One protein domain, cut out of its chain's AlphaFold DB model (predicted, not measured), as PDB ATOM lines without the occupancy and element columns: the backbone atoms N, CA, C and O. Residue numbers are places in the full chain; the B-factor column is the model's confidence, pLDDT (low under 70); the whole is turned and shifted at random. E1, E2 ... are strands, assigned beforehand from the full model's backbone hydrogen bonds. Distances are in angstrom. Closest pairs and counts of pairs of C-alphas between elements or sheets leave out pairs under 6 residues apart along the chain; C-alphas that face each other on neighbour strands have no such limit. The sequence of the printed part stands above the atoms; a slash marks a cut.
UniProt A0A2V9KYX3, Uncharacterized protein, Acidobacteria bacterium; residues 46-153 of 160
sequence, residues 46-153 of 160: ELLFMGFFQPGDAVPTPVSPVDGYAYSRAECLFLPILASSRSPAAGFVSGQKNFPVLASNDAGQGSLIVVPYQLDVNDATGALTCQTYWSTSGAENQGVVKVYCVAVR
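What this domain is: This is residues 46 to 153 of the 160 residues of an uncharacterized protein of Acidobacteria bacterium (UniProt A0A2V9KYX3). Two small three-stranded sheets, E1 E6 E2 and E3 E4 E5, make a loose sandwich, only partly face to face and shifted along the long axis, with E5 running on into E6 from one sheet to the other. Two long stretches without a named element, residues 54 to 75 and 85 to 111, loop out between the strands. The printed part has 108 residues, with six named strands in the order E1 to E6 and no named helix; both sheets are antiparallel and the class is all strand, though only 47 residues are in named elements. It is compact, with a radius of gyration of the C-alphas of 14.6 A, and spans 49 by 24 by 17 A, only just a rod.

Where its parts are: Begin in the sheet E1 E6 E2 and find C-alpha 46 at (132.539, 136.406, 217.713), where E1, residues 46 to 53, sets out for 20.2 A. E6, residues 144 to 152, covers 25.8 A and ends at C-alpha 152, (130.640, 142.740, 217.694). E2, residues 76 to 84, covers 23.8 A. In the other sheet find C-alpha 112 at (125.927, 130.117, 252.585), the first of E3, residues 112 to 121, the longest strand by residues, 22.6 A. E4 holds residues 128 to 134, 19.7 A, and E5 residues 138 to 141.

How they stand to each other: Look first at E6, the inner strand of the twisted sheet E1 E6 E2. E1 is its antiparallel neighbour at 158 degrees, with N 48 and O 149 within hydrogen-bond range at 2.8 A. E2 is its other antiparallel neighbour, at 161 degrees, with N 79 and O 148 2.8 A apart. In the second sheet E3, E4 and E5 form a meander, each strand the antiparallel neighbour of the one before. In the hairpin E3 and E4, N 117 and O 131 are 2.8 A apart; in the hairpin E4 and E5, N 134 and O 138 are 2.8 A apart. The two sheets form a sandwich, two sheets face to face: the facing parts are 10.4 A centre to centre, and the strands of one stand at 36 degrees to those of the other. Between the sheets, the closest C-alphas of E2 and E3 are those of Pro 80 and Asp 120, 6.4 A apart, and those of E4 and E6 are Cys 130 and Val 145, 7.3 A apart. E5 runs on into E6 across 2 residues, at 59 degrees. E1 and E3 are apart.

The domain as a whole: The two C-alphas farthest apart are those of Asp 67 and Thr 136, 49.9 A. The links E1 to E2, 22 residues, and E2 to E3, 27 residues, are long. The printed part has no cut, its mean pLDDT is 93.8, and no printed residue is under 70.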
ATOM      1  N   GLU A  46     131.748 137.498 217.158       93.56
ATOM      2  CA  GLU A  46     132.539 136.406 217.713       93.56
ATOM      3  C   GLU A  46     132.118 136.136 219.159       93.56
ATOM      4  O   GLU A  46     131.890 137.058 219.940       93.56
ATOM      5  N   LEU A  47     132.024 134.856 219.529       94.50
ATOM      6  CA  LEU A  47     131.842 134.432 220.916       94.50
ATOM      7  C   LEU A  47     133.165 133.873 221.432       94.50
ATOM      8  O   LEU A  47     133.632 132.827 220.979       94.50
ATOM      9  N   LEU A  48     133.757 134.561 222.400       95.19
ATOM     10  CA  LEU A  48     135.108 134.290 222.870       95.19
ATOM     11  C   LEU A  48     135.088 133.857 224.331       95.19
ATOM     12  O   LEU A  48     134.481 134.499 225.189       95.19
ATOM     13  N   PHE A  49     135.772 132.752 224.628       96.31
ATOM     14  CA  PHE A  49     135.963 132.310 226.003       96.31
ATOM     15  C   PHE A  49     137.134 133.065 226.644       96.31
ATOM     16  O   PHE A  49     138.302 132.834 226.308       96.31
ATOM     17  N   MET A  50     136.832 133.946 227.597       96.81
ATOM     18  CA  MET A  50     137.827 134.823 228.219       96.81
ATOM     19  C   MET A  50     138.654 134.091 229.273       96.81
ATOM     20  O   MET A  50     139.849 134.347 229.389       96.81
ATOM     21  N   GLY A  51     138.075 133.098 229.944       97.12
ATOM     22  CA  GLY A  51     138.747 132.307 230.972       97.12
ATOM     23  C   GLY A  51     137.989 132.322 232.292       97.12
ATOM     24  O   GLY A  51     136.817 132.712 232.354       97.12
ATOM     25  N   PHE A  52     138.680 131.884 233.337       97.94
ATOM     26  CA  PHE A  52     138.224 131.980 234.716       97.94
ATOM     27  C   PHE A  52     138.856 133.188 235.407       97.94
ATOM     28  O   PHE A  52     140.023 133.495 235.177       97.94
ATOM     29  N   PHE A  53     138.081 133.845 236.260       97.44
ATOM     30  CA  PHE A  53     138.429 135.077 236.964       97.44
ATOM     31  C   PHE A  53     137.937 134.994 238.413       97.44
ATOM     32  O   PHE A  53     136.968 134.280 238.701       97.44
ATOM     33  N   GLN A  54     138.588 135.728 239.308       95.50
ATOM     34  CA  GLN A  54     138.134 135.934 240.687       95.50
ATOM     35  C   GLN A  54     137.612 137.372 240.862       95.50
ATOM     36  O   GLN A  54     137.960 138.249 240.066       95.50
ATOM     37  N   PRO A  55     136.769 137.644 241.873       95.06
ATOM     38  CA  PRO A  55     136.287 138.995 242.140       95.06
ATOM     39  C   PRO A  55     137.439 140.003 242.261       95.06
ATOM     40  O   PRO A  55     138.448 139.727 242.906       95.06
ATOM     41  N   GLY A  56     137.275 141.179 241.658       94.31
ATOM     42  CA  GLY A  56     138.287 142.237 241.610       94.31
ATOM     43  C   GLY A  56     139.251 142.145 240.424       94.31
ATOM     44  O   GLY A  56     139.882 143.150 240.095       94.31
ATOM     45  N   ASP A  57     139.333 141.003 239.736       96.25
ATOM     46  CA  ASP A  57     140.111 140.901 238.502       96.25
ATOM     47  C   ASP A  57     139.513 141.784 237.397       96.25
ATOM     48  O   ASP A  57     138.294 141.929 237.278       96.25
ATOM     49  N   ALA A  58     140.373 142.322 236.532       95.69
ATOM     50  CA  ALA A  58     139.950 143.025 235.330       95.69
ATOM     51  C   ALA A  58     139.937 142.071 234.128       95.69
ATOM     52  O   ALA A  58     140.979 141.563 233.712       95.69
ATOM     53  N   VAL A  59     138.765 141.862 233.532       96.75
ATOM     54  CA  VAL A  59     138.636 141.124 232.273       96.75
ATOM     55  C   VAL A  59     139.186 142.000 231.137       96.75
ATOM     56  O   VAL A  59     138.678 143.114 230.934       96.75
ATOM     57  N   PRO A  60     140.215 141.548 230.393       95.56
ATOM     58  CA  PRO A  60     140.775 142.309 229.282       95.56
ATOM     59  C   PRO A  60     139.819 142.318 228.084       95.56
ATOM     60  O   PRO A  60     138.940 141.464 227.968       95.56
ATOM     61  N   THR A  61     140.011 143.255 227.158       94.94
ATOM     62  CA  THR A  61     139.340 143.177 225.859       94.94
ATOM     63  C   THR A  61     139.927 142.027 225.033       94.94
ATOM     64  O   THR A  61     141.140 141.795 225.066       94.94
ATOM     65  N   PRO A  62     139.093 141.263 224.315       94.88
ATOM     66  CA  PRO A  62     139.576 140.162 223.505       94.88
ATOM     67  C   PRO A  62     140.295 140.635 222.241       94.88
ATOM     68  O   PRO A  62     140.056 141.721 221.711       94.88
ATOM     69  N   VAL A  63     141.117 139.735 221.711       94.31
ATOM     70  CA  VAL A  63     141.657 139.810 220.356       94.31
ATOM     71  C   VAL A  63     141.078 138.643 219.569       94.31
ATOM     72  O   VAL A  63     141.083 137.508 220.053       94.31
ATOM     73  N   SER A  64     140.570 138.924 218.373       92.56
ATOM     74  CA  SER A  64     140.077 137.906 217.450       92.56
ATOM     75  C   SER A  64     141.175 136.879 217.149       92.56
ATOM     76  O   SER A  64     142.250 137.249 216.663       92.56
ATOM     77  N   PRO A  65     140.930 135.580 217.382       90.62
ATOM     78  CA  PRO A  65     141.880 134.533 217.033       90.62
ATOM     79  C   PRO A  65     141.914 134.252 215.522       90.62
ATOM     80  O   PRO A  65     142.794 133.526 215.066       90.62
ATOM     81  N   VAL A  66     140.951 134.773 214.753       90.75
ATOM     82  CA  VAL A  66     140.855 134.555 213.304       90.75
ATOM     83  C   VAL A  66     141.791 135.490 212.542       90.75
ATOM     84  O   VAL A  66     142.421 135.069 211.575       90.75
ATOM     85  N   ASP A  67     141.893 136.749 212.961       89.38
ATOM     86  CA  ASP A  67     142.553 137.804 212.176       89.38
ATOM     87  C   ASP A  67     143.305 138.854 213.007       89.38
ATOM     88  O   ASP A  67     143.839 139.813 212.453       89.38
ATOM     89  N   GLY A  68     143.363 138.688 214.331       90.31
ATOM     90  CA  GLY A  68     144.119 139.572 215.215       90.31
ATOM     91  C   GLY A  68     143.460 140.922 215.505       90.31
ATOM     92  O   GLY A  68     144.106 141.775 216.111       90.31
ATOM     93  N   TYR A  69     142.200 141.140 215.114       91.06
ATOM     94  CA  TYR A  69     141.484 142.371 215.455       91.06
ATOM     95  C   TYR A  69     141.349 142.534 216.976       91.06
ATOM     96  O   TYR A  69     140.785 141.671 217.653       91.06
ATOM     97  N   ALA A  70     141.867 143.641 217.513       92.94
ATOM     98  CA  ALA A  70     141.741 143.988 218.923       92.94
ATOM     99  C   ALA A  70     140.435 144.750 219.154       92.94
ATOM    100  O   ALA A  70     140.282 145.880 218.690       92.94
ATOM    101  N   TYR A  71     139.508 144.133 219.881       93.12
ATOM    102  CA  TYR A  71     138.216 144.738 220.177       93.12
ATOM    103  C   TYR A  71     138.341 145.866 221.203       93.12
ATOM    104  O   TYR A  71     139.127 145.791 222.155       93.12
ATOM    105  N   SER A  72     137.512 146.894 221.047       92.81
ATOM    106  CA  SER A  72     137.286 147.899 222.086       92.81
ATOM    107  C   SER A  72     136.231 147.427 223.094       92.81
ATOM    108  O   SER A  72     135.417 146.552 222.805       92.81
ATOM    109  N   ARG A  73     136.192 148.026 224.295       91.50
ATOM    110  CA  ARG A  73     135.149 147.703 225.291       91.50
ATOM    111  C   ARG A  73     133.735 147.997 224.788       91.50
ATOM    112  O   ARG A  73     132.831 147.241 225.099       91.50
ATOM    113  N   ALA A  74     133.563 149.037 223.971       91.94
ATOM    114  CA  ALA A  74     132.269 149.391 223.384       91.94
ATOM    115  C   ALA A  74     131.740 148.340 222.387       91.94
ATOM    116  O   ALA A  74     130.555 148.324 222.074       91.94
ATOM    117  N   GLU A  75     132.615 147.464 221.895       92.75
ATOM    118  CA  GLU A  75     132.287 146.361 220.988       92.75
ATOM    119  C   GLU A  75     132.097 145.032 221.727       92.75
ATOM    120  O   GLU A  75     131.835 144.008 221.100       92.75
ATOM    121  N   CYS A  76     132.255 145.023 223.051       94.31
ATOM    122  CA  CYS A  76     132.232 143.821 223.869       94.31
ATOM    123  C   CYS A  76     131.013 143.812 224.785       94.31
ATOM    124  O   CYS A  76     130.793 144.746 225.548       94.31
ATOM    125  N   LEU A  77     130.282 142.703 224.778       94.94
ATOM    126  CA  LEU A  77     129.326 142.358 225.819       94.94
ATOM    127  C   LEU A  77     129.901 141.201 226.640       94.94
ATOM    128  O   LEU A  77     130.034 140.076 226.141       94.94
ATOM    129  N   PHE A  78     130.245 141.473 227.897       96.25
ATOM    130  CA  PHE A  78     130.754 140.456 228.811       96.25
ATOM    131  C   PHE A  78     129.606 139.691 229.468       96.25
ATOM    132  O   PHE A  78     128.659 140.264 229.995       96.25
ATOM    133  N   LEU A  79     129.714 138.366 229.454       95.81
ATOM    134  CA  LEU A  79     128.752 137.439 230.035       95.81
ATOM    135  C   LEU A  79     129.438 136.680 231.177       95.81
ATOM    136  O   LEU A  79     130.060 135.634 230.933       95.81
ATOM    137  N   PRO A  80     129.386 137.201 232.415       96.81
ATOM    138  CA  PRO A  80     129.881 136.479 233.574       96.81
ATOM    139  C   PRO A  80     128.926 135.337 233.935       96.81
ATOM    140  O   PRO A  80     127.715 135.512 234.043       96.81
ATOM    141  N   ILE A  81     129.480 134.149 234.148       96.12
ATOM    142  CA  ILE A  81     128.754 132.959 234.587       96.12
ATOM    143  C   ILE A  81     129.455 132.433 235.829       96.12
ATOM    144  O   ILE A  81     130.644 132.108 235.786       96.12
ATOM    145  N   LEU A  82     128.729 132.313 236.935       95.75
ATOM    146  CA  LEU A  82     129.285 131.720 238.142       95.75
ATOM    147  C   LEU A  82     129.739 130.279 237.860       95.75
ATOM    148  O   LEU A  82     128.967 129.459 237.364       95.75
ATOM    149  N   ALA A  83     130.991 129.975 238.191       95.75
ATOM    150  CA  ALA A  83     131.568 128.644 238.043       95.75
ATOM    151  C   ALA A  83     131.707 127.920 239.391       95.75
ATOM    152  O   ALA A  83     131.539 126.706 239.456       95.75
ATOM    153  N   SER A  84     132.005 128.657 240.462       94.19
ATOM    154  CA  SER A  84     132.069 128.146 241.834       94.19
ATOM    155  C   SER A  84     131.786 129.266 242.827       94.19
ATOM    156  O   SER A  84     132.213 130.397 242.610       94.19
ATOM    157  N   SER A  85     131.121 128.954 243.939       92.44
ATOM    158  CA  SER A  85     130.985 129.874 245.078       92.44
ATOM    159  C   SER A  85     132.250 129.964 245.933       92.44
ATOM    160  O   SER A  85     132.357 130.871 246.752       92.44
ATOM    161  N   ARG A  86     133.185 129.021 245.755       92.12
ATOM    162  CA  ARG A  86     134.463 128.979 246.471       92.12
ATOM    163  C   ARG A  86     135.510 129.803 245.746       92.12
ATOM    164  O   ARG A  86     135.554 129.763 244.514       92.12
ATOM    165  N   SER A  87     136.378 130.473 246.490       92.88
ATOM    166  CA  SER A  87     137.524 131.188 245.923       92.88
ATOM    167  C   SER A  87     138.534 130.218 245.296       92.88
ATOM    168  O   SER A  87     138.630 129.056 245.712       92.88
ATOM    169  N   PRO A  88     139.302 130.649 244.284       94.56
ATOM    170  CA  PRO A  88     140.373 129.826 243.751       94.56
ATOM    171  C   PRO A  88     141.525 129.709 244.764       94.56
ATOM    172  O   PRO A  88     141.739 130.580 245.605       94.56
ATOM    173  N   ALA A  89     142.263 128.603 244.705       93.94
ATOM    174  CA  ALA A  89     143.422 128.359 245.555       93.94
ATOM    175  C   ALA A  89     144.610 129.269 245.188       93.94
ATOM    176  O   ALA A  89     144.643 129.904 244.132       93.94
ATOM    177  N   ALA A  90     145.628 129.285 246.054       90.88
ATOM    178  CA  ALA A  90     146.884 129.976 245.779       90.88
ATOM    179  C   ALA A  90     147.515 129.493 244.457       90.88
ATOM    180  O   ALA A  90     147.491 128.304 244.142       90.88
ATOM    181  N   GLY A  91     148.092 130.427 243.693       90.94
ATOM    182  CA  GLY A  91     148.652 130.154 242.363       90.94
ATOM    183  C   GLY A  91     147.654 130.294 241.209       90.94
ATOM    184  O   GLY A  91     148.016 130.032 240.064       90.94
ATOM    185  N   PHE A  92     146.420 130.718 241.486       94.19
ATOM    186  CA  PHE A  92     145.461 131.105 240.457       94.19
ATOM    187  C   PHE A  92     145.982 132.246 239.581       94.19
ATOM    188  O   PHE A  92     146.513 133.237 240.084       94.19
ATOM    189  N   VAL A  93     145.782 132.114 238.269       95.69
ATOM    190  CA  VAL A  93     146.099 133.156 237.291       95.69
ATOM    191  C   VAL A  93     144.814 133.592 236.602       95.69
ATOM    192  O   VAL A  93     144.100 132.779 236.014       95.69
ATOM    193  N   SER A  94     144.542 134.893 236.647       96.00
ATOM    194  CA  SER A  94     143.378 135.485 235.999       96.00
ATOM    195  C   SER A  94     143.360 135.208 234.490       96.00
ATOM    196  O   SER A  94     144.388 135.293 233.816       96.00
ATOM    197  N   GLY A  95     142.198 134.845 233.948       95.69
ATOM    198  CA  GLY A  95     142.026 134.517 232.530       95.69
ATOM    199  C   GLY A  95     142.523 133.124 232.123       95.69
ATOM    200  O   GLY A  95     142.484 132.787 230.933       95.69
ATOM    201  N   GLN A  96     142.957 132.281 233.068       95.88
ATOM    202  CA  GLN A  96     143.340 130.902 232.760       95.88
ATOM    203  C   GLN A  96     142.178 130.123 232.122       95.88
ATOM    204  O   GLN A  96     141.006 130.327 232.447       95.88
ATOM    205  N   LYS A  97     142.497 129.213 231.193       94.56
ATOM    206  CA  LYS A  97     141.485 128.463 230.425       94.56
ATOM    207  C   LYS A  97     140.963 127.223 231.143       94.56
ATOM    208  O   LYS A  97     139.846 126.793 230.876       94.56
ATOM    209  N   ASN A  98     141.755 126.669 232.055       95.00
ATOM    210  CA  ASN A  98     141.376 125.503 232.840       95.00
ATOM    211  C   ASN A  98     140.676 125.929 234.128       95.00
ATOM    212  O   ASN A  98     140.999 126.965 234.715       95.00
ATOM    213  N   PHE A  99     139.733 125.104 234.576       94.81
ATOM    214  CA  PHE A  99     139.050 125.339 235.840       94.81
ATOM    215  C   PHE A  99     140.072 125.348 236.996       94.81
ATOM    216  O   PHE A  99     140.923 124.455 237.051       94.81
ATOM    217  N   PRO A 100     140.041 126.353 237.890       95.38
ATOM    218  CA  PRO A 100     140.997 126.455 238.987       95.38
ATOM    219  C   PRO A 100     140.814 125.364 240.038       95.38
ATOM    220  O   PRO A 100     139.709 124.894 240.299       95.38
ATOM    221  N   VAL A 101     141.905 125.034 240.728       95.38
ATOM    222  CA  VAL A 101     141.813 124.363 242.028       95.38
ATOM    223  C   VAL A 101     141.163 125.339 243.010       95.38
ATOM    224  O   VAL A 101     141.500 126.520 243.016       95.38
ATOM    225  N   LEU A 102     140.217 124.864 243.815       94.94
ATOM    226  CA  LEU A 102     139.473 125.697 244.762       94.94
ATOM    227  C   LEU A 102     140.185 125.750 246.118       94.94
ATOM    228  O   LEU A 102     140.776 124.759 246.553       94.94
ATOM    229  N   ALA A 103     140.121 126.897 246.787       91.25
ATOM    230  CA  ALA A 103     140.695 127.092 248.111       91.25
ATOM    231  C   ALA A 103     139.965 126.239 249.151       91.25
ATOM    232  O   ALA A 103     138.742 126.123 249.120       91.25
ATOM    233  N   SER A 104     140.702 125.667 250.106       86.56
ATOM    234  CA  SER A 104     140.125 124.831 251.170       86.56
ATOM    235  C   SER A 104     139.230 125.601 252.143       86.56
ATOM    236  O   SER A 104     138.348 124.988 252.732       86.56
ATOM    237  N   ASN A 105     139.420 126.919 252.254       81.00
ATOM    238  CA  ASN A 105     138.641 127.819 253.099       81.00
ATOM    239  C   ASN A 105     138.215 129.043 252.280       81.00
ATOM    240  O   ASN A 105     139.008 129.551 251.486       81.00
ATOM    241  N   ASP A 106     136.994 129.514 252.515       82.00
ATOM    242  CA  ASP A 106     136.429 130.718 251.908       82.00
ATOM    243  C   ASP A 106     136.431 131.883 252.914       82.00
ATOM    244  O   ASP A 106     136.624 131.674 254.114       82.00
ATOM    245  N   ALA A 107     136.244 133.115 252.433       85.06
ATOM    246  CA  ALA A 107     136.186 134.300 253.293       85.06
ATOM    247  C   ALA A 107     134.877 134.356 254.099       85.06
ATOM    248  O   ALA A 107     134.861 134.823 255.240       85.06
ATOM    249  N   GLY A 108     133.790 133.841 253.516       89.25
ATOM    250  CA  GLY A 108     132.474 133.812 254.137       89.25
ATOM    251  C   GLY A 108     132.385 132.966 255.399       89.25
ATOM    252  O   GLY A 108     132.889 131.845 255.467       89.25
ATOM    253  N   GLN A 109     131.699 133.509 256.406       91.69
ATOM    254  CA  GLN A 109     131.495 132.857 257.697       91.69
ATOM    255  C   GLN A 109     130.044 132.411 257.882       91.69
ATOM    256  O   GLN A 109     129.098 133.149 257.592       91.69
ATOM    257  N   GLY A 110     129.868 131.226 258.465       91.31
ATOM    258  CA  GLY A 110     128.555 130.643 258.733       91.31
ATOM    259  C   GLY A 110     128.046 129.794 257.570       91.31
ATOM    260  O   GLY A 110     128.822 129.111 256.909       91.31
ATOM    261  N   SER A 111     126.732 129.800 257.347       91.88
ATOM    262  CA  SER A 111     126.101 129.078 256.238       91.88
ATOM    263  C   SER A 111     125.935 129.987 255.028       91.88
ATOM    264  O   SER A 111     125.576 131.158 255.161       91.88
ATOM    265  N   LEU A 112     126.159 129.430 253.844       91.94
ATOM    266  CA  LEU A 112     125.927 130.117 252.585       91.94
ATOM    267  C   LEU A 112     124.417 130.272 252.336       91.94
ATOM    268  O   LEU A 112     123.689 129.281 252.364       91.94
ATOM    269  N   ILE A 113     123.955 131.501 252.090       95.06
ATOM    270  CA  ILE A 113     122.532 131.833 251.905       95.06
ATOM    271  C   ILE A 113     122.199 132.087 250.430       95.06
ATOM    272  O   ILE A 113     121.214 131.545 249.934       95.06
ATOM    273  N   VAL A 114     122.989 132.910 249.723       93.62
ATOM    274  CA  VAL A 114     122.688 133.332 248.336       93.62
ATOM    275  C   VAL A 114     123.919 133.237 247.440       93.62
ATOM    276  O   VAL A 114     124.997 133.716 247.803       93.62
ATOM    277  N   VAL A 115     123.737 132.653 246.248       91.81
ATOM    278  CA  VAL A 115     124.788 132.452 245.244       91.81
ATOM    279  C   VAL A 115     124.242 132.545 243.806       91.81
ATOM    280  O   VAL A 115     123.402 131.723 243.444       91.81
ATOM    281  N   PRO A 116     124.775 133.448 242.955       91.44
ATOM    282  CA  PRO A 116     125.490 134.668 243.334       91.44
ATOM    283  C   PRO A 116     124.518 135.696 243.941       91.44
ATOM    284  O   PRO A 116     123.364 135.784 243.532       91.44
ATOM    285  N   TYR A 117     124.983 136.484 244.909       93.31
ATOM    286  CA  TYR A 117     124.264 137.666 245.404       93.31
ATOM    287  C   TYR A 117     124.382 138.836 244.418       93.31
ATOM    288  O   TYR A 117     123.399 139.505 244.118       93.31
ATOM    289  N   GLN A 118     125.580 139.026 243.861       95.00
ATOM    290  CA  GLN A 118     125.847 139.946 242.762       95.00
ATOM    291  C   GLN A 118     126.841 139.292 241.803       95.00
ATOM    292  O   GLN A 118     127.803 138.660 242.242       95.00
ATOM    293  N   LEU A 119     126.605 139.437 240.502       96.31
ATOM    294  CA  LEU A 119     127.495 138.955 239.454       96.31
ATOM    295  C   LEU A 119     127.458 139.939 238.290       96.31
ATOM    296  O   LEU A 119     126.417 140.086 237.657       96.31
ATOM    297  N   ASP A 120     128.573 140.614 238.038       95.81
ATOM    298  CA  ASP A 120     128.645 141.665 237.025       95.81
ATOM    299  C   ASP A 120     130.079 141.885 236.530       95.81
ATOM    300  O   ASP A 120     131.038 141.604 237.251       95.81
ATOM    301  N   VAL A 121     130.234 142.408 235.318       96.62
ATOM    302  CA  VAL A 121     131.511 142.900 234.785       96.62
ATOM    303  C   VAL A 121     131.314 144.356 234.403       96.62
ATOM    304  O   VAL A 121     130.496 144.666 233.549       96.62
ATOM    305  N   ASN A 122     132.094 145.252 235.000       94.56
ATOM    306  CA  ASN A 122     131.970 146.675 234.711       94.56
ATOM    307  C   ASN A 122     132.372 146.983 233.254       94.56
ATOM    308  O   ASN A 122     133.522 146.765 232.873       94.56
ATOM    309  N   ASP A 123     131.476 147.565 232.460       88.38
ATOM    310  CA  ASP A 123     131.728 147.829 231.034       88.38
ATOM    311  C   ASP A 123     132.814 148.881 230.759       88.38
ATOM    312  O   ASP A 123     133.393 148.897 229.675       88.38
ATOM    313  N   ALA A 124     133.144 149.745 231.724       89.81
ATOM    314  CA  ALA A 124     134.187 150.758 231.563       89.81
ATOM    315  C   ALA A 124     135.578 150.226 231.940       89.81
ATOM    316  O   ALA A 124     136.564 150.507 231.258       89.81
ATOM    317  N   THR A 125     135.676 149.450 233.021       91.81
ATOM    318  CA  THR A 125     136.964 149.013 233.591       91.81
ATOM    319  C   THR A 125     137.255 147.530 233.383       91.81
ATOM    320  O   THR A 125     138.416 147.125 233.403       91.81
ATOM    321  N   GLY A 126     136.223 146.719 233.154       93.38
ATOM    322  CA  GLY A 126     136.265 145.256 233.122       93.38
ATOM    323  C   GLY A 126     136.387 144.611 234.485       93.38
ATOM    324  O   GLY A 126     136.620 143.407 234.542       93.38
ATOM    325  N   ALA A 127     136.277 145.386 235.564       95.38
ATOM    326  CA  ALA A 127     136.342 144.852 236.912       95.38
ATOM    327  C   ALA A 127     135.191 143.864 237.131       95.38
ATOM    328  O   ALA A 127     134.016 144.218 236.992       95.38
ATOM    329  N   LEU A 128     135.544 142.627 237.464       96.56
ATOM    330  CA  LEU A 128     134.598 141.574 237.777       96.56
ATOM    331  C   LEU A 128     134.121 141.718 239.223       96.56
ATOM    332  O   LEU A 128     134.915 141.695 240.164       96.56
ATOM    333  N   THR A 129     132.808 141.762 239.399       95.81
ATOM    334  CA  THR A 129     132.155 141.636 240.699       95.81
ATOM    335  C   THR A 129     131.511 140.264 240.796       95.81
ATOM    336  O   THR A 129     130.688 139.889 239.964       95.81
ATOM    337  N   CYS A 130     131.868 139.513 241.832       95.56
ATOM    338  CA  CYS A 130     131.171 138.296 242.215       95.56
ATOM    339  C   CYS A 130     131.067 138.267 243.730       95.56
ATOM    340  O   CYS A 130     132.080 138.311 244.429       95.56
ATOM    341  N   GLN A 131     129.834 138.228 244.214       95.19
ATOM    342  CA  GLN A 131     129.536 138.196 245.631       95.19
ATOM    343  C   GLN A 131     128.677 136.997 245.976       95.19
ATOM    344  O   GLN A 131     127.750 136.629 245.253       95.19
ATOM    345  N   THR A 132     128.957 136.430 247.137       94.31
ATOM    346  CA  THR A 132     128.122 135.413 247.780       94.31
ATOM    347  C   THR A 132     127.657 135.943 249.127       94.31
ATOM    348  O   THR A 132     128.399 136.687 249.766       94.31
ATOM    349  N   TYR A 133     126.454 135.578 249.560       95.19
ATOM    350  CA  TYR A 133     125.898 136.060 250.824       95.19
ATOM    351  C   TYR A 133     125.886 134.959 251.881       95.19
ATOM    352  O   TYR A 133     125.380 133.864 251.621       95.19
ATOM    353  N   TRP A 134     126.391 135.265 253.072       95.44
ATOM    354  CA  TRP A 134     126.562 134.336 254.187       95.44
ATOM    355  C   TRP A 134     125.792 134.779 255.426       95.44
ATOM    356  O   TRP A 134     125.571 135.966 255.650       95.44
ATOM    357  N   SER A 135     125.416 133.814 256.262       95.25
ATOM    358  CA  SER A 135     124.598 134.059 257.453       95.25
ATOM    359  C   SER A 135     125.266 134.929 258.509       95.25
ATOM    360  O   SER A 135     124.560 135.599 259.255       95.25
ATOM    361  N   THR A 136     126.597 134.889 258.603       95.56
ATOM    362  CA  THR A 136     127.337 135.593 259.657       95.56
ATOM    363  C   THR A 136     128.099 136.795 259.114       95.56
ATOM    364  O   THR A 136     128.042 137.860 259.720       95.56
ATOM    365  N   SER A 137     128.793 136.651 257.980       94.06
ATOM    366  CA  SER A 137     129.615 137.734 257.420       94.06
ATOM    367  C   SER A 137     128.897 138.602 256.376       94.06
ATOM    368  O   SER A 137     129.388 139.670 256.026       94.06
ATOM    369  N   GLY A 138     127.704 138.208 255.914       94.69
ATOM    370  CA  GLY A 138     126.965 138.955 254.897       94.69
ATOM    371  C   GLY A 138     127.559 138.785 253.496       94.69
ATOM    372  O   GLY A 138     127.889 137.669 253.095       94.69
ATOM    373  N   ALA A 139     127.626 139.871 252.723       94.75
ATOM    374  CA  ALA A 139     128.112 139.843 251.345       94.75
ATOM    375  C   ALA A 139     129.645 139.793 251.292       94.75
ATOM    376  O   ALA A 139     130.316 140.702 251.772       94.75
ATOM    377  N   GLU A 140     130.181 138.765 250.641       94.75
ATOM    378  CA  GLU A 140     131.619 138.544 250.492       94.75
ATOM    379  C   GLU A 140     132.014 138.480 249.023       94.75
ATOM    380  O   GLU A 140     131.380 137.765 248.239       94.75
ATOM    381  N   ASN A 141     133.091 139.186 248.670       93.50
ATOM    382  CA  ASN A 141     133.703 139.145 247.343       93.50
ATOM    383  C   ASN A 141     134.483 137.838 247.182       93.50
ATOM    384  O   ASN A 141     135.686 137.780 247.436       93.50
ATOM    385  N   GLN A 142     133.794 136.780 246.767       92.06
ATOM    386  CA  GLN A 142     134.397 135.464 246.591       92.06
ATOM    387  C   GLN A 142     133.715 134.661 245.488       92.06
ATOM    388  O   GLN A 142     132.601 134.968 245.054       92.06
ATOM    389  N   GLY A 143     134.405 133.608 245.060       93.00
ATOM    390  CA  GLY A 143     133.960 132.709 244.009       93.00
ATOM    391  C   GLY A 143     134.896 132.690 242.809       93.00
ATOM    392  O   GLY A 143     135.870 133.436 242.716       93.00
ATOM    393  N   VAL A 144     134.568 131.815 241.869       95.75
ATOM    394  CA  VAL A 144     135.207 131.727 240.559       95.75
ATOM    395  C   VAL A 144     134.141 131.994 239.516       95.75
ATOM    396  O   VAL A 144     133.089 131.345 239.505       95.75
ATOM    397  N   VAL A 145     134.433 132.907 238.601       97.38
ATOM    398  CA  VAL A 145     133.547 133.257 237.494       97.38
ATOM    399  C   VAL A 145     134.190 132.845 236.187       97.38
ATOM    400  O   VAL A 145     135.359 133.117 235.926       97.38
ATOM    401  N   LYS A 146     133.404 132.191 235.344       97.25
ATOM    402  CA  LYS A 146     133.729 131.919 233.954       97.25
ATOM    403  C   LYS A 146     133.180 133.064 233.108       97.25
ATOM    404  O   LYS A 146     131.982 133.322 233.162       97.25
ATOM    405  N   VAL A 147     134.016 133.720 232.313       97.62
ATOM    406  CA  VAL A 147     133.580 134.859 231.491       97.62
ATOM    407  C   VAL A 147     133.619 134.492 230.010       97.62
ATOM    408  O   VAL A 147     134.626 133.983 229.505       97.62
ATOM    409  N   TYR A 148     132.520 134.766 229.313       97.06
ATOM    410  CA  TYR A 148     132.478 134.830 227.852       97.06
ATOM    411  C   TYR A 148     132.355 136.282 227.402       97.06
ATOM    412  O   TYR A 148     131.852 137.125 228.140       97.06
ATOM    413  N   CYS A 149     132.802 136.568 226.188       96.31
ATOM    414  CA  CYS A 149     132.601 137.851 225.537       96.31
ATOM    415  C   CYS A 149     131.902 137.620 224.201       96.31
ATOM    416  O   CYS A 149     132.401 136.855 223.374       96.31
ATOM    417  N   VAL A 150     130.767 138.280 223.992       95.75
ATOM    418  CA  VAL A 150     130.193 138.461 222.657       95.75
ATOM    419  C   VAL A 150     130.792 139.746 222.110       95.75
ATOM    420  O   VAL A 150     130.510 140.827 222.621       95.75
ATOM    421  N   ALA A 151     131.665 139.620 221.121       94.38
ATOM    422  CA  ALA A 151     132.352 140.738 220.505       94.38
ATOM    423  C   ALA A 151     131.704 141.042 219.149       94.38
ATOM    424  O   ALA A 151     131.553 140.142 218.319       94.38
ATOM    425  N   VAL A 152     131.283 142.288 218.931       92.50
ATOM    426  CA  VAL A 152     130.640 142.740 217.694       92.50
ATOM    427  C   VAL A 152     131.430 143.902 217.126       92.50
ATOM    428  O   VAL A 152     131.461 144.981 217.709       92.50
ATOM    429  N   ARG A 153     132.040 143.699 215.960       89.06
ATOM    430  CA  ARG A 153     132.851 144.733 215.313       89.06
ATOM    431  C   ARG A 153     131.976 145.886 214.858       89.06
ATOM    432  O   ARG A 153     131.000 145.689 214.120       89.06
TER     433      ARG A 153